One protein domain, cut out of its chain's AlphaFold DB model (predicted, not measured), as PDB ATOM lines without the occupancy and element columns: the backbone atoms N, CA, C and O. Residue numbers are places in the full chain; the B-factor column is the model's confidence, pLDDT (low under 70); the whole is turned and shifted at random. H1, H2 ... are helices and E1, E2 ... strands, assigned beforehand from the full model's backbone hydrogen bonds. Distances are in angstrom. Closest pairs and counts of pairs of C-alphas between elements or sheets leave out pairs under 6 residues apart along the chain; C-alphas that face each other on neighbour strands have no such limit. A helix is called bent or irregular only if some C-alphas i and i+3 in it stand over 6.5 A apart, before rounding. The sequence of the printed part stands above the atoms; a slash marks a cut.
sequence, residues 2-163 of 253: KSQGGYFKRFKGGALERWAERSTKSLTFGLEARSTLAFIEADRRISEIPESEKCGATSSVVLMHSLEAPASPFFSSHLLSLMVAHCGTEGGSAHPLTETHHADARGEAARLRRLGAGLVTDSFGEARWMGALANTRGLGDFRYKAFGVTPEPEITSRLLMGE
ATOM      1  N   LYS A   2     -15.825 -87.146  25.710       54.47
ATOM      2  CA  LYS A   2     -14.605 -87.155  26.560       54.47
ATOM      3  C   LYS A   2     -14.413 -85.921  27.467       54.47
ATOM      4  O   LYS A   2     -13.742 -86.030  28.488       54.47
ATOM      5  N   SER A   3     -15.007 -84.778  27.118       47.00
ATOM      6  CA  SER A   3     -14.999 -83.539  27.910       47.00
ATOM      7  C   SER A   3     -15.768 -83.624  29.234       47.00
ATOM      8  O   SER A   3     -15.537 -82.793  30.100       47.00
ATOM      9  N   GLN A   4     -16.640 -84.623  29.415       55.75
ATOM     10  CA  GLN A   4     -17.454 -84.790  30.628       55.75
ATOM     11  C   GLN A   4     -16.721 -85.497  31.781       55.75
ATOM     12  O   GLN A   4     -17.272 -85.649  32.865       55.75
ATOM     13  N   GLY A   5     -15.468 -85.921  31.578       56.94
ATOM     14  CA  GLY A   5     -14.669 -86.542  32.636       56.94
ATOM     15  C   GLY A   5     -15.152 -87.942  33.045       56.94
ATOM     16  O   GLY A   5     -15.944 -88.583  32.355       56.94
ATOM     17  N   GLY A   6     -14.590 -88.470  34.138       65.75
ATOM     18  CA  GLY A   6     -14.989 -89.750  34.735       65.75
ATOM     19  C   GLY A   6     -14.983 -90.948  33.773       65.75
ATOM     20  O   GLY A   6     -13.970 -91.262  33.138       65.75
ATOM     21  N   TYR A   7     -16.124 -91.638  33.691       62.69
ATOM     22  CA  TYR A   7     -16.356 -92.772  32.796       62.69
ATOM     23  C   TYR A   7     -16.100 -92.411  31.316       62.69
ATOM     24  O   TYR A   7     -15.330 -93.094  30.636       62.69
ATOM     25  N   PHE A   8     -16.619 -91.274  30.835       59.94
ATOM     26  CA  PHE A   8     -16.516 -90.868  29.427       59.94
ATOM     27  C   PHE A   8     -15.096 -90.531  28.967       59.94
ATOM     28  O   PHE A   8     -14.800 -90.614  27.774       59.94
ATOM     29  N   LYS A   9     -14.186 -90.195  29.891       59.59
ATOM     30  CA  LYS A   9     -12.754 -90.036  29.577       59.59
ATOM     31  C   LYS A   9     -12.101 -91.375  29.202       59.59
ATOM     32  O   LYS A   9     -11.141 -91.391  28.432       59.59
ATOM     33  N   ARG A  10     -12.618 -92.483  29.745       62.84
ATOM     34  CA  ARG A  10     -12.081 -93.848  29.606       62.84
ATOM     35  C   ARG A  10     -12.854 -94.714  28.611       62.84
ATOM     36  O   ARG A  10     -12.367 -95.787  28.264       62.84
ATOM     37  N   PHE A  11     -14.012 -94.257  28.137       63.00
ATOM     38  CA  PHE A  11     -14.799 -94.958  27.128       63.00
ATOM     39  C   PHE A  11     -14.003 -95.110  25.820       63.00
ATOM     40  O   PHE A  11     -13.591 -94.120  25.206       63.00
ATOM     41  N   LYS A  12     -13.766 -96.363  25.412       60.91
ATOM     42  CA  LYS A  12     -13.006 -96.729  24.203       60.91
ATOM     43  C   LYS A  12     -13.892 -97.101  23.008       60.91
ATOM     44  O   LYS A  12     -13.379 -97.581  22.012       60.91
ATOM     45  N   GLY A  13     -15.202 -96.877  23.091       59.47
ATOM     46  CA  GLY A  13     -16.138 -97.193  22.015       59.47
ATOM     47  C   GLY A  13     -17.021 -98.395  22.329       59.47
ATOM     48  O   GLY A  13     -18.210 -98.303  22.077       59.47
ATOM     49  N   GLY A  14     -16.521 -99.476  22.935       68.25
ATOM     50  CA  GLY A  14     -17.365-100.622  23.322       68.25
ATOM     51  C   GLY A  14     -18.212-101.140  22.150       68.25
ATOM     52  O   GLY A  14     -17.707-101.297  21.041       68.25
ATOM     53  N   ALA A  15     -19.524-101.308  22.349       59.84
ATOM     54  CA  ALA A  15     -20.455-101.641  21.262       59.84
ATOM     55  C   ALA A  15     -20.444-100.612  20.110       59.84
ATOM     56  O   ALA A  15     -20.785-100.947  18.983       59.84
ATOM     57  N   LEU A  16     -20.018 -99.372  20.366       62.88
ATOM     58  CA  LEU A  16     -19.900 -98.279  19.400       62.88
ATOM     59  C   LEU A  16     -18.525 -98.197  18.704       62.88
ATOM     60  O   LEU A  16     -18.350 -97.350  17.828       62.88
ATOM     61  N   GLU A  17     -17.551 -99.046  19.055       63.84
ATOM     62  CA  GLU A  17     -16.152 -98.967  18.584       63.84
ATOM     63  C   GLU A  17     -16.048 -98.951  17.053       63.84
ATOM     64  O   GLU A  17     -15.386 -98.086  16.482       63.84
ATOM     65  N   ARG A  18     -16.827 -99.807  16.376       55.97
ATOM     66  CA  ARG A  18     -16.889 -99.888  14.903       55.97
ATOM     67  C   ARG A  18     -17.281 -98.573  14.221       55.97
ATOM     68  O   ARG A  18     -17.014 -98.391  13.034       55.97
ATOM     69  N   TRP A  19     -17.923 -97.672  14.956       61.66
ATOM     70  CA  TRP A  19     -18.410 -96.384  14.469       61.66
ATOM     71  C   TRP A  19     -17.656 -95.190  15.066       61.66
ATOM     72  O   TRP A  19     -17.794 -94.078  14.561       61.66
ATOM     73  N   ALA A  20     -16.823 -95.408  16.088       58.34
ATOM     74  CA  ALA A  20     -15.960 -94.381  16.667       58.34
ATOM     75  C   ALA A  20     -14.787 -94.004  15.741       58.34
ATOM     76  O   ALA A  20     -14.280 -92.886  15.818       58.34
ATOM     77  N   GLU A  21     -14.375 -94.914  14.850       56.47
ATOM     78  CA  GLU A  21     -13.175 -94.762  14.010       56.47
ATOM     79  C   GLU A  21     -13.453 -94.318  12.562       56.47
ATOM     80  O   GLU A  21     -12.518 -94.009  11.823       56.47
ATOM     81  N   ARG A  22     -14.720 -94.244  12.117       50.38
ATOM     82  CA  ARG A  22     -15.057 -93.922  10.717       50.38
ATOM     83  C   ARG A  22     -15.941 -92.685  10.565       50.38
ATOM     84  O   ARG A  22     -17.115 -92.671  10.919       50.38
ATOM     85  N   SER A  23     -15.377 -91.677   9.895       53.09
ATOM     86  CA  SER A  23     -16.099 -90.617   9.179       53.09
ATOM     87  C   SER A  23     -16.925 -91.244   8.041       53.09
ATOM     88  O   SER A  23     -16.493 -91.275   6.888       53.09
ATOM     89  N   THR A  24     -18.104 -91.789   8.336       49.00
ATOM     90  CA  THR A  24     -18.988 -92.360   7.305       49.00
ATOM     91  C   THR A  24     -20.363 -91.707   7.321       49.00
ATOM     92  O   THR A  24     -21.080 -91.751   8.313       49.00
ATOM     93  N   LYS A  25     -20.728 -91.117   6.173       53.56
ATOM     94  CA  LYS A  25     -21.937 -90.316   5.892       53.56
ATOM     95  C   LYS A  25     -23.278 -91.075   5.945       53.56
ATOM     96  O   LYS A  25     -24.302 -90.501   5.602       53.56
ATOM     97  N   SER A  26     -23.304 -92.333   6.378       54.78
ATOM     98  CA  SER A  26     -24.545 -93.063   6.664       54.78
ATOM     99  C   SER A  26     -24.246 -94.184   7.653       54.78
ATOM    100  O   SER A  26     -23.718 -95.234   7.290       54.78
ATOM    101  N   LEU A  27     -24.504 -93.916   8.929       59.28
ATOM    102  CA  LEU A  27     -24.328 -94.861  10.026       59.28
ATOM    103  C   LEU A  27     -25.674 -95.540  10.292       59.28
ATOM    104  O   LEU A  27     -26.490 -95.051  11.076       59.28
ATOM    105  N   THR A  28     -25.940 -96.668   9.636       64.94
ATOM    106  CA  THR A  28     -27.025 -97.560  10.058       64.94
ATOM    107  C   THR A  28     -26.577 -98.313  11.308       64.94
ATOM    108  O   THR A  28     -25.956 -99.369  11.245       64.94
ATOM    109  N   PHE A  29     -26.871 -97.741  12.476       70.62
ATOM    110  CA  PHE A  29     -26.652 -98.417  13.751       70.62
ATOM    111  C   PHE A  29     -27.604 -99.609  13.894       70.62
ATOM    112  O   PHE A  29     -28.814 -99.460  13.676       70.62
ATOM    113  N   GLY A  30     -27.060-100.760  14.298       81.75
ATOM    114  CA  GLY A  30     -27.851-101.891  14.781       81.75
ATOM    115  C   GLY A  30     -28.565-101.552  16.093       81.75
ATOM    116  O   GLY A  30     -28.221-100.570  16.754       81.75
ATOM    117  N   LEU A  31     -29.564-102.353  16.470       83.38
ATOM    118  CA  LEU A  31     -30.388-102.077  17.650       83.38
ATOM    119  C   LEU A  31     -29.551-102.027  18.936       83.38
ATOM    120  O   LEU A  31     -29.736-101.115  19.729       83.38
ATOM    121  N   GLU A  32     -28.556-102.908  19.075       83.00
ATOM    122  CA  GLU A  32     -27.645-102.922  20.229       83.00
ATOM    123  C   GLU A  32     -26.899-101.589  20.377       83.00
ATOM    124  O   GLU A  32     -26.948-100.942  21.418       83.00
ATOM    125  N   ALA A  33     -26.285-101.118  19.289       84.31
ATOM    126  CA  ALA A  33     -25.563 -99.851  19.261       84.31
ATOM    127  C   ALA A  33     -26.480 -98.656  19.561       84.31
ATOM    128  O   ALA A  33     -26.092 -97.741  20.286       84.31
ATOM    129  N   ARG A  34     -27.713 -98.664  19.034       87.75
ATOM    130  CA  ARG A  34     -28.708 -97.622  19.333       87.75
ATOM    131  C   ARG A  34     -29.116 -97.641  20.799       87.75
ATOM    132  O   ARG A  34     -29.204 -96.569  21.384       87.75
ATOM    133  N   SER A  35     -29.320 -98.818  21.385       87.94
ATOM    134  CA  SER A  35     -29.652 -98.972  22.802       87.94
ATOM    135  C   SER A  35     -28.516 -98.471  23.693       87.94
ATOM    136  O   SER A  35     -28.753 -97.629  24.554       87.94
ATOM    137  N   THR A  36     -27.267 -98.879  23.438       88.25
ATOM    138  CA  THR A  36     -26.102 -98.360  24.175       88.25
ATOM    139  C   THR A  36     -25.995 -96.840  24.054       88.25
ATOM    140  O   THR A  36     -25.819 -96.151  25.057       88.25
ATOM    141  N   LEU A  37     -26.141 -96.295  22.842       88.75
ATOM    142  CA  LEU A  37     -26.096 -94.850  22.625       88.75
ATOM    143  C   LEU A  37     -27.241 -94.124  23.341       88.75
ATOM    144  O   LEU A  37     -27.013 -93.054  23.893       88.75
ATOM    145  N   ALA A  38     -28.446 -94.694  23.350       91.25
ATOM    146  CA  ALA A  38     -29.606 -94.113  24.015       91.25
ATOM    147  C   ALA A  38     -29.397 -94.016  25.529       91.25
ATOM    148  O   ALA A  38     -29.654 -92.961  26.099       91.25
ATOM    149  N   PHE A  39     -28.869 -95.065  26.163       92.19
ATOM    150  CA  PHE A  39     -28.530 -95.047  27.588       92.19
ATOM    151  C   PHE A  39     -27.455 -94.010  27.906       92.19
ATOM    152  O   PHE A  39     -27.589 -93.235  28.851       92.19
ATOM    153  N   ILE A  40     -26.409 -93.947  27.083       89.75
ATOM    154  CA  ILE A  40     -25.338 -92.973  27.266       89.75
ATOM    155  C   ILE A  40     -25.849 -91.535  27.081       89.75
ATOM    156  O   ILE A  40     -25.507 -90.656  27.867       89.75
ATOM    157  N   GLU A  41     -26.657 -91.274  26.055       91.06
ATOM    158  CA  GLU A  41     -27.232 -89.948  25.813       91.06
ATOM    159  C   GLU A  41     -28.258 -89.572  26.891       91.06
ATOM    160  O   GLU A  41     -28.323 -88.409  27.287       91.06
ATOM    161  N   ALA A  42     -29.024 -90.535  27.409       92.75
ATOM    162  CA  ALA A  42     -29.907 -90.321  28.549       92.75
ATOM    163  C   ALA A  42     -29.105 -89.917  29.791       92.75
ATOM    164  O   ALA A  42     -29.392 -88.881  30.384       92.75
ATOM    165  N   ASP A  43     -28.046 -90.657  30.130       92.50
ATOM    166  CA  ASP A  43     -27.148 -90.322  31.240       92.50
ATOM    167  C   ASP A  43     -26.499 -88.946  31.034       92.50
ATOM    168  O   ASP A  43     -26.479 -88.115  31.938       92.50
ATOM    169  N   ARG A  44     -26.071 -88.636  29.804       89.69
ATOM    170  CA  ARG A  44     -25.537 -87.318  29.436       89.69
ATOM    171  C   ARG A  44     -26.520 -86.193  29.758       89.69
ATOM    172  O   ARG A  44     -26.098 -85.158  30.262       89.69
ATOM    173  N   ARG A  45     -27.805 -86.373  29.458       91.81
ATOM    174  CA  ARG A  45     -28.848 -85.385  29.770       91.81
ATOM    175  C   ARG A  45     -29.126 -85.312  31.267       91.81
ATOM    176  O   ARG A  45     -29.278 -84.220  31.795       91.81
ATOM    177  N   ILE A  46     -29.124 -86.451  31.959       91.69
ATOM    178  CA  ILE A  46     -29.279 -86.504  33.420       91.69
ATOM    179  C   ILE A  46     -28.137 -85.747  34.117       91.69
ATOM    180  O   ILE A  46     -28.386 -85.106  35.129       91.69
ATOM    181  N   SER A  47     -26.925 -85.723  33.544       88.75
ATOM    182  CA  SER A  47     -25.784 -84.965  34.094       88.75
ATOM    183  C   SER A  47     -26.014 -83.454  34.208       88.75
ATOM    184  O   SER A  47     -25.308 -82.780  34.952       88.75
ATOM    185  N   GLU A  48     -26.986 -82.914  33.470       90.12
ATOM    186  CA  GLU A  48     -27.351 -81.495  33.523       90.12
ATOM    187  C   GLU A  48     -28.210 -81.175  34.768       90.12
ATOM    188  O   GLU A  48     -28.382 -80.007  35.113       90.12
ATOM    189  N   ILE A  49     -28.716 -82.202  35.464       92.12
ATOM    190  CA  ILE A  49     -29.538 -82.099  36.676       92.12
ATOM    191  C   ILE A  49     -28.616 -82.121  37.912       92.12
ATOM    192  O   ILE A  49     -27.936 -83.130  38.122       92.12
ATOM    193  N   PRO A  50     -28.589 -81.078  38.764       88.31
ATOM    194  CA  PRO A  50     -27.686 -81.012  39.921       88.31
ATOM    195  C   PRO A  50     -27.820 -82.182  40.910       88.31
ATOM    196  O   PRO A  50     -26.831 -82.655  41.469       88.31
ATOM    197  N   GLU A  51     -29.035 -82.686  41.115       91.00
ATOM    198  CA  GLU A  51     -29.340 -83.777  42.045       91.00
ATOM    199  C   GLU A  51     -28.714 -85.112  41.614       91.00
ATOM    200  O   GLU A  51     -28.426 -85.959  42.465       91.00
ATOM    201  N   SER A  52     -28.422 -85.270  40.318       88.06
ATOM    202  CA  SER A  52     -27.847 -86.491  39.736       88.06
ATOM    203  C   SER A  52     -26.452 -86.842  40.267       88.06
ATOM    204  O   SER A  52     -25.963 -87.956  40.073       88.06
ATOM    205  N   GLU A  53     -25.794 -85.929  40.988       86.06
ATOM    206  CA  GLU A  53     -24.568 -86.246  41.721       86.06
ATOM    207  C   GLU A  53     -24.776 -87.283  42.827       86.06
ATOM    208  O   GLU A  53     -23.836 -88.015  43.156       86.06
ATOM    209  N   LYS A  54     -25.968 -87.304  43.433       86.12
ATOM    210  CA  LYS A  54     -26.293 -88.113  44.617       86.12
ATOM    211  C   LYS A  54     -27.469 -89.061  44.405       86.12
ATOM    212  O   LYS A  54     -27.738 -89.852  45.302       86.12
ATOM    213  N   CYS A  55     -28.180 -88.945  43.288       86.06
ATOM    214  CA  CYS A  55     -29.234 -89.870  42.919       86.06
ATOM    215  C   CYS A  55     -28.900 -90.584  41.612       86.06
ATOM    216  O   CYS A  55     -28.294 -90.020  40.694       86.06
ATOM    217  N   GLY A  56     -29.360 -91.822  41.530       87.94
ATOM    218  CA  GLY A  56     -29.314 -92.624  40.329       87.94
ATOM    219  C   GLY A  56     -30.533 -93.519  40.232       87.94
ATOM    220  O   GLY A  56     -31.400 -93.527  41.106       87.94
ATOM    221  N   ALA A  57     -30.609 -94.242  39.126       87.06
ATOM    222  CA  ALA A  57     -31.683 -95.177  38.856       87.06
ATOM    223  C   ALA A  57     -31.158 -96.398  38.106       87.06
ATOM    224  O   ALA A  57     -30.269 -96.301  37.246       87.06
ATOM    225  N   THR A  58     -31.763 -97.544  38.407       87.19
ATOM    226  CA  THR A  58     -31.713 -98.710  37.531       87.19
ATOM    227  C   THR A  58     -32.619 -98.477  36.322       87.19
ATOM    228  O   THR A  58     -33.524 -97.639  36.332       87.19
ATOM    229  N   SER A  59     -32.343 -99.169  35.222       86.94
ATOM    230  CA  SER A  59     -33.153 -99.075  34.013       86.94
ATOM    231  C   SER A  59     -33.123-100.390  33.251       86.94
ATOM    232  O   SER A  59     -32.057-100.867  32.867       86.94
ATOM    233  N   SER A  60     -34.310-100.941  33.009       88.38
ATOM    234  CA  SER A  60     -34.544-102.136  32.199       88.38
ATOM    235  C   SER A  60     -35.431-101.753  31.020       88.38
ATOM    236  O   SER A  60     -36.562-101.308  31.207       88.38
ATOM    237  N   VAL A  61     -34.928-101.909  29.796       89.69
ATOM    238  CA  VAL A  61     -35.662-101.594  28.564       89.69
ATOM    239  C   VAL A  61     -35.811-102.855  27.732       89.69
ATOM    240  O   VAL A  61     -34.818-103.480  27.369       89.69
ATOM    241  N   VAL A  62     -37.051-103.200  27.381       89.81
ATOM    242  CA  VAL A  62     -37.363-104.316  26.480       89.81
ATOM    243  C   VAL A  62     -37.845-103.776  25.141       89.81
ATOM    244  O   VAL A  62     -38.809-103.015  25.069       89.81
ATOM    245  N   LEU A  63     -37.190-104.205  24.068       90.56
ATOM    246  CA  LEU A  63     -37.561-103.919  22.689       90.56
ATOM    247  C   LEU A  63     -38.039-105.213  22.034       90.56
ATOM    248  O   LEU A  63     -37.315-106.208  22.010       90.56
ATOM    249  N   MET A  64     -39.256-105.192  21.497       89.56
ATOM    250  CA  MET A  64     -39.876-106.337  20.832       89.56
ATOM    251  C   MET A  64     -40.220-105.984  19.392       89.56
ATOM    252  O   MET A  64     -40.877-104.975  19.130       89.56
ATOM    253  N   HIS A  65     -39.786-106.824  18.458       89.12
ATOM    254  CA  HIS A  65     -40.010-106.633  17.030       89.12
ATOM    255  C   HIS A  65     -40.473-107.939  16.379       89.12
ATOM    256  O   HIS A  65     -39.789-108.956  16.482       89.12
ATOM    257  N   SER A  66     -41.636-107.909  15.722       91.81
ATOM    258  CA  SER A  66     -42.137-109.048  14.945       91.81
ATOM    259  C   SER A  66     -41.312-109.200  13.670       91.81
ATOM    260  O   SER A  66     -41.136-108.233  12.932       91.81
ATOM    261  N   LEU A  67     -40.808-110.410  13.430       91.06
ATOM    262  CA  LEU A  67     -40.024-110.771  12.247       91.06
ATOM    263  C   LEU A  67     -40.884-111.403  11.140       91.06
ATOM    264  O   LEU A  67     -40.352-111.933  10.166       91.06
ATOM    265  N   GLU A  68     -42.207-111.388  11.297       89.12
ATOM    266  CA  GLU A  68     -43.144-111.941  10.322       89.12
ATOM    267  C   GLU A  68     -43.369-110.996   9.132       89.12
ATOM    268  O   GLU A  68     -43.269-109.772   9.244       89.12
ATOM    269  N   ALA A  69     -43.716-111.578   7.981       87.94
ATOM    270  CA  ALA A  69     -44.116-110.853   6.781       87.94
ATOM    271  C   ALA A  69     -45.494-111.364   6.309       87.94
ATOM    272  O   ALA A  69     -45.571-112.490   5.815       87.94
ATOM    273  N   PRO A  70     -46.578-110.568   6.433       87.94
ATOM    274  CA  PRO A  70     -46.633-109.203   6.970       87.94
ATOM    275  C   PRO A  70     -46.401-109.140   8.489       87.94
ATOM    276  O   PRO A  70     -46.625-110.116   9.200       87.94
ATOM    277  N   ALA A  71     -45.974-107.974   8.985       85.81
ATOM    278  CA  ALA A  71     -45.697-107.784  10.405       85.81
ATOM    279  C   ALA A  71     -46.980-107.888  11.241       85.81
ATOM    280  O   ALA A  71     -47.934-107.133  11.043       85.81
ATOM    281  N   SER A  72     -46.975-108.803  12.204       88.75
ATOM    282  CA  SER A  72     -48.009-108.934  13.228       88.75
ATOM    283  C   SER A  72     -47.674-108.115  14.484       88.75
ATOM    284  O   SER A  72     -46.499-107.845  14.760       88.75
ATOM    285  N   PRO A  73     -48.678-107.721  15.286       89.88
ATOM    286  CA  PRO A  73     -48.442-107.183  16.622       89.88
ATOM    287  C   PRO A  73     -47.641-108.153  17.502       89.88
ATOM    288  O   PRO A  73     -47.799-109.368  17.402       89.88
ATOM    289  N   PHE A  74     -46.814-107.625  18.414       87.25
ATOM    290  CA  PHE A  74     -45.905-108.447  19.230       87.25
ATOM    291  C   PHE A  74     -46.627-109.536  20.042       87.25
ATOM    292  O   PHE A  74     -46.101-110.632  20.201       87.25
ATOM    293  N   PHE A  75     -47.843-109.251  20.520       84.25
ATOM    294  CA  PHE A  75     -48.630-110.157  21.359       84.25
ATOM    295  C   PHE A  75     -49.234-111.339  20.585       84.25
ATOM    296  O   PHE A  75     -49.667-112.308  21.200       84.25
ATOM    297  N   SER A  76     -49.281-111.276  19.251       86.69
ATOM    298  CA  SER A  76     -49.792-112.357  18.395       86.69
ATOM    299  C   SER A  76     -48.737-112.921  17.442       86.69
ATOM    300  O   SER A  76     -49.063-113.765  16.614       86.69
ATOM    301  N   SER A  77     -47.494-112.446  17.529       88.06
ATOM    302  CA  SER A  77     -46.398-112.901  16.678       88.06
ATOM    303  C   SER A  77     -45.927-114.303  17.081       88.06
ATOM    304  O   SER A  77     -45.754-114.603  18.268       88.06
ATOM    305  N   HIS A  78     -45.690-115.159  16.089       86.38
ATOM    306  CA  HIS A  78     -45.009-116.444  16.241       86.38
ATOM    307  C   HIS A  78     -43.494-116.305  16.107       86.38
ATOM    308  O   HIS A  78     -42.777-117.259  16.393       86.38
ATOM    309  N   LEU A  79     -42.986-115.160  15.653       89.44
ATOM    310  CA  LEU A  79     -41.554-114.943  15.516       89.44
ATOM    311  C   LEU A  79     -41.192-113.541  15.990       89.44
ATOM    312  O   LEU A  79     -41.235-112.573  15.228       89.44
ATOM    313  N   LEU A  80     -40.817-113.443  17.264       88.56
ATOM    314  CA  LEU A  80     -40.519-112.177  17.918       88.56
ATOM    315  C   LEU A  80     -39.032-112.079  18.255       88.56
ATOM    316  O   LEU A  80     -38.486-112.906  18.979       88.56
ATOM    317  N   SER A  81     -38.374-111.032  17.767       88.62
ATOM    318  CA  SER A  81     -37.064-110.627  18.267       88.62
ATOM    319  C   SER A  81     -37.257-109.809  19.538       88.62
ATOM    320  O   SER A  81     -37.823-108.716  19.485       88.62
ATOM    321  N   LEU A  82     -36.756-110.315  20.661       85.69
ATOM    322  CA  LEU A  82     -36.724-109.621  21.941       85.69
ATOM    323  C   LEU A  82     -35.289-109.188  22.252       85.69
ATOM    324  O   LEU A  82     -34.360-109.991  22.194       85.69
ATOM    325  N   MET A  83     -35.110-107.917  22.599       82.00
ATOM    326  CA  MET A  83     -33.852-107.370  23.098       82.00
ATOM    327  C   MET A  83     -34.089-106.687  24.439       82.00
ATOM    328  O   MET A  83     -34.977-105.847  24.549       82.00
ATOM    329  N   VAL A  84     -33.273-107.020  25.433       81.44
ATOM    330  CA  VAL A  84     -33.250-106.360  26.739       81.44
ATOM    331  C   VAL A  84     -31.968-105.553  26.843       81.44
ATOM    332  O   VAL A  84     -30.895-106.085  26.582       81.44
ATOM    333  N   ALA A  85     -32.086-104.280  27.202       63.16
ATOM    334  CA  ALA A  85     -30.978-103.423  27.596       63.16
ATOM    335  C   ALA A  85     -31.156-103.066  29.076       63.16
ATOM    336  O   ALA A  85     -32.165-102.456  29.434       63.16
ATOM    337  N   HIS A  86     -30.213-103.468  29.928       74.44
ATOM    338  CA  HIS A  86     -30.348-103.368  31.381       74.44
ATOM    339  C   HIS A  86     -29.129-102.732  32.060       74.44
ATOM    340  O   HIS A  86     -27.987-103.103  31.792       74.44
ATOM    341  N   CYS A  87     -29.395-101.816  32.990       45.31
ATOM    342  CA  CYS A  87     -28.451-101.254  33.952       45.31
ATOM    343  C   CYS A  87     -29.043-101.389  35.361       45.31
ATOM    344  O   CYS A  87     -29.990-100.671  35.681       45.31
ATOM    345  N   GLY A  88     -28.488-102.252  36.210       51.97
ATOM    346  CA  GLY A  88     -28.995-102.466  37.570       51.97
ATOM    347  C   GLY A  88     -28.660-103.842  38.145       51.97
ATOM    348  O   GLY A  88     -28.015-104.660  37.496       51.97
ATOM    349  N   THR A  89     -29.043-104.093  39.389       45.09
ATOM    350  CA  THR A  89     -28.869-105.392  40.045       45.09
ATOM    351  C   THR A  89     -30.159-106.195  39.961       45.09
ATOM    352  O   THR A  89     -31.159-105.829  40.558       45.09
ATOM    353  N   GLU A  90     -30.134-107.316  39.245       53.00
ATOM    354  CA  GLU A  90     -31.193-108.327  39.302       53.00
ATOM    355  C   GLU A  90     -30.556-109.718  39.285       53.00
ATOM    356  O   GLU A  90     -29.616-109.970  38.532       53.00
ATOM    357  N   GLY A  91     -31.030-110.620  40.140       36.88
ATOM    358  CA  GLY A  91     -30.598-112.014  40.196       36.88
ATOM    359  C   GLY A  91     -31.817-112.918  40.278       36.88
ATOM    360  O   GLY A  91     -32.722-112.651  41.064       36.88
ATOM    361  N   GLY A  92     -31.840-113.977  39.468       34.22
ATOM    362  CA  GLY A  92     -33.013-114.831  39.371       34.22
ATOM    363  C   GLY A  92     -32.867-116.010  38.408       34.22
ATOM    364  O   GLY A  92     -32.101-115.959  37.446       34.22
ATOM    365  N   SER A  93     -33.578-117.111  38.684       36.03
ATOM    366  CA  SER A  93     -33.658-118.296  37.822       36.03
ATOM    367  C   SER A  93     -35.064-118.548  37.246       36.03
ATOM    368  O   SER A  93     -35.821-119.370  37.766       36.03
ATOM    369  N   ALA A  94     -35.365-117.914  36.115       45.47
ATOM    370  CA  ALA A  94     -36.247-118.376  35.039       45.47
ATOM    371  C   ALA A  94     -35.805-117.669  33.747       45.47
ATOM    372  O   ALA A  94     -35.981-116.465  33.649       45.47
ATOM    373  N   HIS A  95     -35.169-118.386  32.803       55.53
ATOM    374  CA  HIS A  95     -34.436-117.823  31.645       55.53
ATOM    375  C   HIS A  95     -34.050-116.337  31.802       55.53
ATOM    376  O   HIS A  95     -34.568-115.506  31.047       55.53
ATOM    377  N   PRO A  96     -33.189-115.997  32.783       59.56
ATOM    378  CA  PRO A  96     -32.865-114.608  33.060       59.56
ATOM    379  C   PRO A  96     -32.317-113.963  31.789       59.56
ATOM    380  O   PRO A  96     -31.465-114.525  31.091       59.56
ATOM    381  N   LEU A  97     -32.885-112.810  31.444       59.41
ATOM    382  CA  LEU A  97     -32.453-112.005  30.300       59.41
ATOM    383  C   LEU A  97     -31.493-110.887  30.726       59.41
ATOM    384  O   LEU A  97     -30.938-110.203  29.866       59.41
ATOM    385  N   THR A  98     -31.298-110.736  32.035       57.44
ATOM    386  CA  THR A  98     -30.447-109.761  32.713       57.44
ATOM    387  C   THR A  98     -29.515-110.496  33.684       57.44
ATOM    388  O   THR A  98     -29.913-111.491  34.292       57.44
ATOM    389  N   GLU A  99     -28.262-110.048  33.800       60.25
ATOM    390  CA  GLU A  99     -27.341-110.492  34.855       60.25
ATOM    391  C   GLU A  99     -27.250-109.445  35.976       60.25
ATOM    392  O   GLU A  99     -27.504-108.251  35.786       60.25
ATOM    393  N   THR A 100     -26.847-109.892  37.167       65.25
ATOM    394  CA  THR A 100     -26.706-109.024  38.336       65.25
ATOM    395  C   THR A 100     -25.499-108.102  38.186       65.25
ATOM    396  O   THR A 100     -24.355-108.556  38.249       65.25
ATOM    397  N   HIS A 101     -25.715-106.785  38.096       64.56
ATOM    398  CA  HIS A 101     -24.618-105.810  38.102       64.56
ATOM    399  C   HIS A 101     -24.169-105.405  39.520       64.56
ATOM    400  O   HIS A 101     -24.059-104.212  39.833       64.56
ATOM    401  N   HIS A 102     -23.891-106.388  40.377       68.94
ATOM    402  CA  HIS A 102     -23.373-106.171  41.732       68.94
ATOM    403  C   HIS A 102     -21.833-106.222  41.755       68.94
ATOM    404  O   HIS A 102     -21.199-106.760  40.845       68.94
ATOM    405  N   ALA A 103     -21.201-105.630  42.769       60.41
ATOM    406  CA  ALA A 103     -19.744-105.468  42.811       60.41
ATOM    407  C   ALA A 103     -18.957-106.788  42.963       60.41
ATOM    408  O   ALA A 103     -17.767-106.841  42.636       60.41
ATOM    409  N   ASP A 104     -19.615-107.853  43.413       65.06
ATOM    410  CA  ASP A 104     -19.084-109.217  43.504       65.06
ATOM    411  C   ASP A 104     -19.315-110.057  42.232       65.06
ATOM    412  O   ASP A 104     -18.657-111.089  42.054       65.06
ATOM    413  N   ALA A 105     -20.176-109.605  41.313       71.00
ATOM    414  CA  ALA A 105     -20.446-110.299  40.063       71.00
ATOM    415  C   ALA A 105     -19.159-110.408  39.236       71.00
ATOM    416  O   ALA A 105     -18.441-109.429  39.033       71.00
ATOM    417  N   ARG A 106     -18.841-111.608  38.732       72.69
ATOM    418  CA  ARG A 106     -17.529-111.906  38.122       72.69
ATOM    419  C   ARG A 106     -17.148-110.932  36.999       72.69
ATOM    420  O   ARG A 106     -15.978-110.548  36.908       72.69
ATOM    421  N   GLY A 107     -18.110-110.549  36.156       74.62
ATOM    422  CA  GLY A 107     -17.913-109.585  35.068       74.62
ATOM    423  C   GLY A 107     -17.606-108.177  35.583       74.62
ATOM    424  O   GLY A 107     -16.601-107.575  35.188       74.62
ATOM    425  N   GLU A 108     -18.407-107.691  36.528       75.88
ATOM    426  CA  GLU A 108     -18.249-106.363  37.122       75.88
ATOM    427  C   GLU A 108     -16.997-106.280  37.993       75.88
ATOM    428  O   GLU A 108     -16.186-105.380  37.799       75.88
ATOM    429  N   ALA A 109     -16.730-107.272  38.841       73.19
ATOM    430  CA  ALA A 109     -15.501-107.367  39.621       73.19
ATOM    431  C   ALA A 109     -14.248-107.329  38.726       73.19
ATOM    432  O   ALA A 109     -13.269-106.653  39.049       73.19
ATOM    433  N   ALA A 110     -14.258-108.011  37.575       75.50
ATOM    434  CA  ALA A 110     -13.151-107.952  36.618       75.50
ATOM    435  C   ALA A 110     -13.005-106.560  35.976       75.50
ATOM    436  O   ALA A 110     -11.884-106.057  35.845       75.50
ATOM    437  N   ARG A 111     -14.120-105.922  35.597       77.19
ATOM    438  CA  ARG A 111     -14.153-104.560  35.039       77.19
ATOM    439  C   ARG A 111     -13.635-103.530  36.043       77.19
ATOM    440  O   ARG A 111     -12.799-102.697  35.699       77.19
ATOM    441  N   LEU A 112     -14.085-103.634  37.286       73.69
ATOM    442  CA  LEU A 112     -13.767-102.742  38.393       73.69
ATOM    443  C   LEU A 112     -12.317-102.896  38.877       73.69
ATOM    444  O   LEU A 112     -11.626-101.893  39.049       73.69
ATOM    445  N   ARG A 113     -11.788-104.128  38.968       71.81
ATOM    446  CA  ARG A 113     -10.363-104.375  39.282       71.81
ATOM    447  C   ARG A 113      -9.418-103.724  38.273       71.81
ATOM    448  O   ARG A 113      -8.396-103.167  38.662       71.81
ATOM    449  N   ARG A 114      -9.764-103.738  36.978       71.25
ATOM    450  CA  ARG A 114      -8.978-103.058  35.925       71.25
ATOM    451  C   ARG A 114      -8.947-101.536  36.092       71.25
ATOM    452  O   ARG A 114      -8.050-100.895  35.554       71.25
ATOM    453  N   LEU A 115      -9.910-100.961  36.813       66.50
ATOM    454  CA  LEU A 115      -9.991 -99.526  37.091       66.50
ATOM    455  C   LEU A 115      -9.225 -99.115  38.361       66.50
ATOM    456  O   LEU A 115      -9.185 -97.926  38.667       66.50
ATOM    457  N   GLY A 116      -8.590-100.066  39.060       60.69
ATOM    458  CA  GLY A 116      -7.708 -99.800  40.201       60.69
ATOM    459  C   GLY A 116      -8.428 -99.414  41.495       60.69
ATOM    460  O   GLY A 116      -7.781 -98.929  42.418       60.69
ATOM    461  N   ALA A 117      -9.743 -99.607  41.569       56.50
ATOM    462  CA  ALA A 117     -10.526 -99.324  42.765       56.50
ATOM    463  C   ALA A 117     -10.860-100.621  43.525       56.50
ATOM    464  O   ALA A 117     -10.986-101.700  42.938       56.50
ATOM    465  N   GLY A 118     -10.882-100.522  44.855       55.16
ATOM    466  CA  GLY A 118     -11.002-101.659  45.765       55.16
ATOM    467  C   GLY A 118     -12.451-101.945  46.151       55.16
ATOM    468  O   GLY A 118     -13.232-101.027  46.388       55.16
ATOM    469  N   LEU A 119     -12.792-103.231  46.246       56.44
ATOM    470  CA  LEU A 119     -14.034-103.690  46.864       56.44
ATOM    471  C   LEU A 119     -13.896-103.554  48.388       56.44
ATOM    472  O   LEU A 119     -12.906-104.032  48.944       56.44
ATOM    473  N   VAL A 120     -14.858-102.913  49.051       54.00
ATOM    474  CA  VAL A 120     -14.879-102.778  50.514       54.00
ATOM    475  C   VAL A 120     -16.185-103.379  51.016       54.00
ATOM    476  O   VAL A 120     -17.259-102.867  50.723       54.00
ATOM    477  N   THR A 121     -16.103-104.478  51.757       49.62
ATOM    478  CA  THR A 121     -17.252-105.054  52.467       49.62
ATOM    479  C   THR A 121     -17.664-104.145  53.613       49.62
ATOM    480  O   THR A 121     -16.811-103.708  54.391       49.62
ATOM    481  N   ASP A 122     -18.955-103.842  53.702       46.78
ATOM    482  CA  ASP A 122     -19.495-103.043  54.794       46.78
ATOM    483  C   ASP A 122     -19.638-103.857  56.095       46.78
ATOM    484  O   ASP A 122     -19.405-105.068  56.139       46.78
ATOM    485  N   SER A 123     -20.024-103.181  57.179       46.44
ATOM    486  CA  SER A 123     -20.209-103.796  58.501       46.44
ATOM    487  C   SER A 123     -21.362-104.810  58.571       46.44
ATOM    488  O   SER A 123     -21.503-105.477  59.594       46.44
ATOM    489  N   PHE A 124     -22.177-104.924  57.518       49.38
ATOM    490  CA  PHE A 124     -23.289-105.867  57.397       49.38
ATOM    491  C   PHE A 124     -22.959-107.051  56.470       49.38
ATOM    492  O   PHE A 124     -23.795-107.933  56.283       49.38
ATOM    493  N   GLY A 125     -21.730-107.121  55.943       50.25
ATOM    494  CA  GLY A 125     -21.263-108.208  55.081       50.25
ATOM    495  C   GLY A 125     -21.608-108.035  53.600       50.25
ATOM    496  O   GLY A 125     -21.322-108.937  52.812       50.25
ATOM    497  N   GLU A 126     -22.173-106.894  53.198       52.41
ATOM    498  CA  GLU A 126     -22.506-106.601  51.806       52.41
ATOM    499  C   GLU A 126     -21.277-106.038  51.074       52.41
ATOM    500  O   GLU A 126     -20.590-105.118  51.540       52.41
ATOM    501  N   ALA A 127     -20.965-106.607  49.908       53.25
ATOM    502  CA  ALA A 127     -19.840-106.176  49.089       53.25
ATOM    503  C   ALA A 127     -20.181-104.870  48.356       53.25
ATOM    504  O   ALA A 127     -20.642-104.884  47.219       53.25
ATOM    505  N   ARG A 128     -19.925-103.730  48.999       57.41
ATOM    506  CA  ARG A 128     -20.203-102.410  48.428       57.41
ATOM    507  C   ARG A 128     -19.001-101.857  47.673       57.41
ATOM    508  O   ARG A 128     -17.850-101.884  48.121       57.41
ATOM    509  N   TRP A 129     -19.257-101.274  46.511       57.12
ATOM    510  CA  TRP A 129     -18.245-100.515  45.800       57.12
ATOM    511  C   TRP A 129     -17.921 -99.229  46.565       57.12
ATOM    512  O   TRP A 129     -18.804 -98.407  46.822       57.12
ATOM    513  N   MET A 130     -16.652 -99.074  46.971       57.38
ATOM    514  CA  MET A 130     -16.171 -97.976  47.827       57.38
ATOM    515  C   MET A 130     -16.980 -97.793  49.131       57.38
ATOM    516  O   MET A 130     -17.024 -96.690  49.675       57.38
ATOM    517  N   GLY A 131     -17.641 -98.850  49.621       57.47
ATOM    518  CA  GLY A 131     -18.484 -98.804  50.821       57.47
ATOM    519  C   GLY A 131     -19.824 -98.070  50.659       57.47
ATOM    520  O   GLY A 131     -20.515 -97.894  51.659       57.47
ATOM    521  N   ALA A 132     -20.196 -97.636  49.443       59.94
ATOM    522  CA  ALA A 132     -21.329 -96.727  49.239       59.94
ATOM    523  C   ALA A 132     -22.334 -97.123  48.141       59.94
ATOM    524  O   ALA A 132     -23.483 -96.707  48.236       59.94
ATOM    525  N   LEU A 133     -21.949 -97.906  47.122       62.44
ATOM    526  CA  LEU A 133     -22.897 -98.392  46.106       62.44
ATOM    527  C   LEU A 133     -22.919 -99.914  46.016       62.44
ATOM    528  O   LEU A 133     -21.872-100.539  45.863       62.44
ATOM    529  N   ALA A 134     -24.124-100.484  46.022       64.56
ATOM    530  CA  ALA A 134     -24.366-101.877  45.652       64.56
ATOM    531  C   ALA A 134     -24.327-102.069  44.120       64.56
ATOM    532  O   ALA A 134     -23.787-103.055  43.614       64.56
ATOM    533  N   ASN A 135     -24.815-101.079  43.362       73.12
ATOM    534  CA  ASN A 135     -24.939-101.165  41.906       73.12
ATOM    535  C   ASN A 135     -23.683-100.646  41.198       73.12
ATOM    536  O   ASN A 135     -23.168 -99.565  41.474       73.12
ATOM    537  N   THR A 136     -23.190-101.407  40.230       78.31
ATOM    538  CA  THR A 136     -21.986-101.050  39.455       78.31
ATOM    539  C   THR A 136     -22.315-100.424  38.100       78.31
ATOM    540  O   THR A 136     -21.437 -99.858  37.435       78.31
ATOM    541  N   ARG A 137     -23.593-100.481  37.709       85.56
ATOM    542  CA  ARG A 137     -24.169 -99.843  36.526       85.56
ATOM    543  C   ARG A 137     -25.479 -99.153  36.888       85.56
ATOM    544  O   ARG A 137     -26.230 -99.658  37.716       85.56
ATOM    545  N   GLY A 138     -25.742 -98.014  36.261       87.19
ATOM    546  CA  GLY A 138     -26.913 -97.185  36.543       87.19
ATOM    547  C   GLY A 138     -26.847 -95.844  35.823       87.19
ATOM    548  O   GLY A 138     -25.773 -95.419  35.378       87.19
ATOM    549  N   LEU A 139     -27.996 -95.188  35.699       90.81
ATOM    550  CA  LEU A 139     -28.102 -93.806  35.227       90.81
ATOM    551  C   LEU A 139     -27.971 -92.852  36.418       90.81
ATOM    552  O   LEU A 139     -28.455 -93.170  37.498       90.81
ATOM    553  N   GLY A 140     -27.332 -91.696  36.239       89.44
ATOM    554  CA  GLY A 140     -27.038 -90.788  37.354       89.44
ATOM    555  C   GLY A 140     -25.849 -91.262  38.195       89.44
ATOM    556  O   GLY A 140     -24.885 -91.812  37.652       89.44
ATOM    557  N   ASP A 141     -25.891 -91.018  39.503       87.50
ATOM    558  CA  ASP A 141     -24.805 -91.305  40.448       87.50
ATOM    559  C   ASP A 141     -23.455 -90.729  39.981       87.50
ATOM    560  O   ASP A 141     -22.410 -91.393  40.001       87.50
ATOM    561  N   PHE A 142     -23.458 -89.466  39.529       86.69
ATOM    562  CA  PHE A 142     -22.296 -88.839  38.877       86.69
ATOM    563  C   PHE A 142     -21.041 -88.816  39.748       86.69
ATOM    564  O   PHE A 142     -19.929 -88.982  39.229       86.69
ATOM    565  N   ARG A 143     -21.211 -88.736  41.074       84.12
ATOM    566  CA  ARG A 143     -20.124 -88.886  42.049       84.12
ATOM    567  C   ARG A 143     -19.336 -90.182  41.854       84.12
ATOM    568  O   ARG A 143     -18.126 -90.192  42.062       84.12
ATOM    569  N   TYR A 144     -19.995 -91.258  41.429       82.25
ATOM    570  CA  TYR A 144     -19.426 -92.601  41.337       82.25
ATOM    571  C   TYR A 144     -18.999 -93.009  39.919       82.25
ATOM    572  O   TYR A 144     -18.256 -93.981  39.752       82.25
ATOM    573  N   LYS A 145     -19.339 -92.225  38.885       84.56
ATOM    574  CA  LYS A 145     -18.900 -92.477  37.494       84.56
ATOM    575  C   LYS A 145     -17.378 -92.426  37.335       84.56
ATOM    576  O   LYS A 145     -16.783 -93.185  36.564       84.56
ATOM    577  N   ALA A 146     -16.706 -91.550  38.089       75.94
ATOM    578  CA  ALA A 146     -15.241 -91.501  38.145       75.94
ATOM    579  C   ALA A 146     -14.632 -92.765  38.775       75.94
ATOM    580  O   ALA A 146     -13.514 -93.155  38.430       75.94
ATOM    581  N   PHE A 147     -15.400 -93.460  39.608       74.69
ATOM    582  CA  PHE A 147     -14.979 -94.663  40.313       74.69
ATOM    583  C   PHE A 147     -15.441 -95.949  39.634       74.69
ATOM    584  O   PHE A 147     -15.137 -97.014  40.135       74.69
ATOM    585  N   GLY A 148     -16.101 -95.891  38.476       75.38
ATOM    586  CA  GLY A 148     -16.407 -97.085  37.686       75.38
ATOM    587  C   GLY A 148     -17.885 -97.411  37.543       75.38
ATOM    588  O   GLY A 148     -18.186 -98.359  36.826       75.38
ATOM    589  N   VAL A 149     -18.807 -96.627  38.108       84.00
ATOM    590  CA  VAL A 149     -20.223 -96.736  37.721       84.00
ATOM    591  C   VAL A 149     -20.363 -96.348  36.249       84.00
ATOM    592  O   VAL A 149     -19.810 -95.332  35.819       84.00
ATOM    593  N   THR A 150     -21.049 -97.170  35.458       86.81
ATOM    594  CA  THR A 150     -21.250 -96.937  34.017       86.81
ATOM    595  C   THR A 150     -22.737 -96.876  33.666       86.81
ATOM    596  O   THR A 150     -23.519 -97.633  34.242       86.81
ATOM    597  N   PRO A 151     -23.150 -95.995  32.737       88.06
ATOM    598  CA  PRO A 151     -24.491 -96.028  32.163       88.06
ATOM    599  C   PRO A 151     -24.639 -97.052  31.028       88.06
ATOM    600  O   PRO A 151     -25.712 -97.137  30.445       88.06
ATOM    601  N   GLU A 152     -23.584 -97.785  30.657       86.88
ATOM    602  CA  GLU A 152     -23.670 -98.792  29.594       86.88
ATOM    603  C   GLU A 152     -24.572 -99.965  29.985       86.88
ATOM    604  O   GLU A 152     -24.254-100.674  30.949       86.88
ATOM    605  N   PRO A 153     -25.629-100.240  29.205       86.75
ATOM    606  CA  PRO A 153     -26.467-101.393  29.452       86.75
ATOM    607  C   PRO A 153     -25.743-102.672  29.062       86.75
ATOM    608  O   PRO A 153     -25.001-102.721  28.077       86.75
ATOM    609  N   GLU A 154     -26.012-103.732  29.808       84.25
ATOM    610  CA  GLU A 154     -25.884-105.073  29.266       84.25
ATOM    611  C   GLU A 154     -27.026-105.322  28.286       84.25
ATOM    612  O   GLU A 154     -28.175-104.972  28.561       84.25
ATOM    613  N   ILE A 155     -26.692-105.876  27.120       83.00
ATOM    614  CA  ILE A 155     -27.656-106.127  26.058       83.00
ATOM    615  C   ILE A 155     -27.738-107.622  25.796       83.00
ATOM    616  O   ILE A 155     -26.760-108.240  25.378       83.00
ATOM    617  N   THR A 156     -28.937-108.167  25.964       84.56
ATOM    618  CA  THR A 156     -29.259-109.561  25.664       84.56
ATOM    619  C   THR A 156     -30.319-109.607  24.581       84.56
ATOM    620  O   THR A 156     -31.327-108.907  24.654       84.56
ATOM    621  N   SER A 157     -30.125-110.456  23.574       83.75
ATOM    622  CA  SER A 157     -31.115-110.707  22.527       83.75
ATOM    623  C   SER A 157     -31.568-112.166  22.523       83.75
ATOM    624  O   SER A 157     -30.793-113.092  22.797       83.75
ATOM    625  N   ARG A 158     -32.855-112.378  22.244       85.25
ATOM    626  CA  ARG A 158     -33.486-113.693  22.124       85.25
ATOM    627  C   ARG A 158     -34.520-113.685  21.011       85.25
ATOM    628  O   ARG A 158     -35.216-112.700  20.789       85.25
ATOM    629  N   LEU A 159     -34.625-114.823  20.340       87.88
ATOM    630  CA  LEU A 159     -35.686-115.098  19.387       87.88
ATOM    631  C   LEU A 159     -36.762-115.914  20.101       87.88
ATOM    632  O   LEU A 159     -36.486-117.021  20.559       87.88
ATOM    633  N   LEU A 160     -37.965-115.361  20.211       86.38
ATOM    634  CA  LEU A 160     -39.114-116.047  20.788       86.38
ATOM    635  C   LEU A 160     -39.937-116.653  19.656       86.38
ATOM    636  O   LEU A 160     -40.294-115.959  18.700       86.38
ATOM    637  N   MET A 161     -40.211-117.951  19.762       84.75
ATOM    638  CA  MET A 161     -40.897-118.714  18.726       84.75
ATOM    639  C   MET A 161     -42.230-119.255  19.230       84.75
ATOM    640  O   MET A 161     -42.278-120.044  20.174       84.75
ATOM    641  N   GLY A 162     -43.301-118.869  18.543       78.19
ATOM    642  CA  GLY A 162     -44.659-119.331  18.762       78.19
ATOM    643  C   GLY A 162     -45.092-119.212  20.217       78.19
ATOM    644  O   GLY A 162     -44.740-118.281  20.935       78.19
ATOM    645  N   GLU A 163     -45.829-120.221  20.657       82.25
ATOM    646  CA  GLU A 163     -46.469-120.273  21.971       82.25
ATOM    647  C   GLU A 163     -45.542-120.807  23.078       82.25
ATOM    648  O   GLU A 163     -45.999-121.117  24.174       82.25
TER     649      GLU A 163
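What this domain is: This is residues 2 to 163 of the 253 residues of the protein "Protein phosphatase 2C homolog 4" of Rhizoctonia solani (UniProt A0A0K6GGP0). A long, twisted sheet of three strands, E1, E2 and E5, has the helix H3 slanting over one face, while the short helices H1, H4, H5 and H6 and the small hairpin E3 and E4 gather, with much loop, toward the end of the domain away from residue 70. H2 packs on H3. The printed part has 162 residues, 75 of them in named elements, under half, in the order H1 H2 H3 H4 E1 E2 H5 E3 E4 H6 E5. The class is mixed, helices and strands; both sheets, E1 - E2 - E5 and E3 - E4, are antiparallel. The whole is compact, with a radius of gyration of the C-alphas of 17.7 A and spans of 56 by 43 by 29 A.

Where its parts are: Find C-alpha 6 at (-14.989, -89.750, 34.735), where H1, residues 6 to 10, begins. H2, residues 14 to 20, follows and is irregular: C-alphas 15 and 18 are 7.5 A apart. From C-alpha 31 at (-30.388, -102.077, 17.650), H3 runs 22.2 A to residue 46. Next come H4, residues 50 to 53, then E1, residues 59 to 66, 23.3 A long, and E2, residues 79 to 87, 26.4 A long. Read on to H5, residues 106 to 113, E3, residues 119 to 121, E4, residues 127 to 129, and H6, residues 142 to 145. E5, residues 154 to 161, runs 22.9 A to C-alpha 161 at (-40.897, -118.714, 18.726).

How they stand to each other: Start at the hairpin E1 and E2, where N 61 and O 85 are 2.8 A apart. On the other side of E2 is the edge strand E5, with N 82 and O 158 at 2.8 A. H3 is on this sheet at a height of 10.2 A, making two layers, a helix on one face of a sheet; its closest C-alphas to E2 are Ser 35 and Ala 85, 6.7 A. H2 touches residues 32 to 37 of H3, about perpendicular at 84 degrees; Ala 15 and Ala 33 have the closest C-alphas, 5.8 A. H4 and H6 only just touch, with 3 pairs of C-alphas within 8 A, the closest Glu 53 and Phe 142 at 4.5 A. H1 is close to H6 but not clearly touching; the closest C-alphas, Tyr 7 and Lys 145, are 5.4 A apart. H5 touches no helix. In the hairpin E3 and E4, N 120 and O 128 are 3.3 A apart. In H3 and H5 every O i to N i+4 pair is within hydrogen-bond range, against 0 of 1 in H1 and 1 of 3 in H2, whose O i to N i+3 counts are 2 of 2 and 3 of 4; H4 and H6 are too short for an i+4 pair.

The domain as a whole: Look at Pro 70 and Ser 123 for the two C-alphas farthest apart, 58.2 A. The printed part has no cut. The links E1 to E2, E2 to H5 and E4 to H6 are long. pLDDT is under 70 in residues 2 to 28, 85, 87 to 104 and 115 to 134.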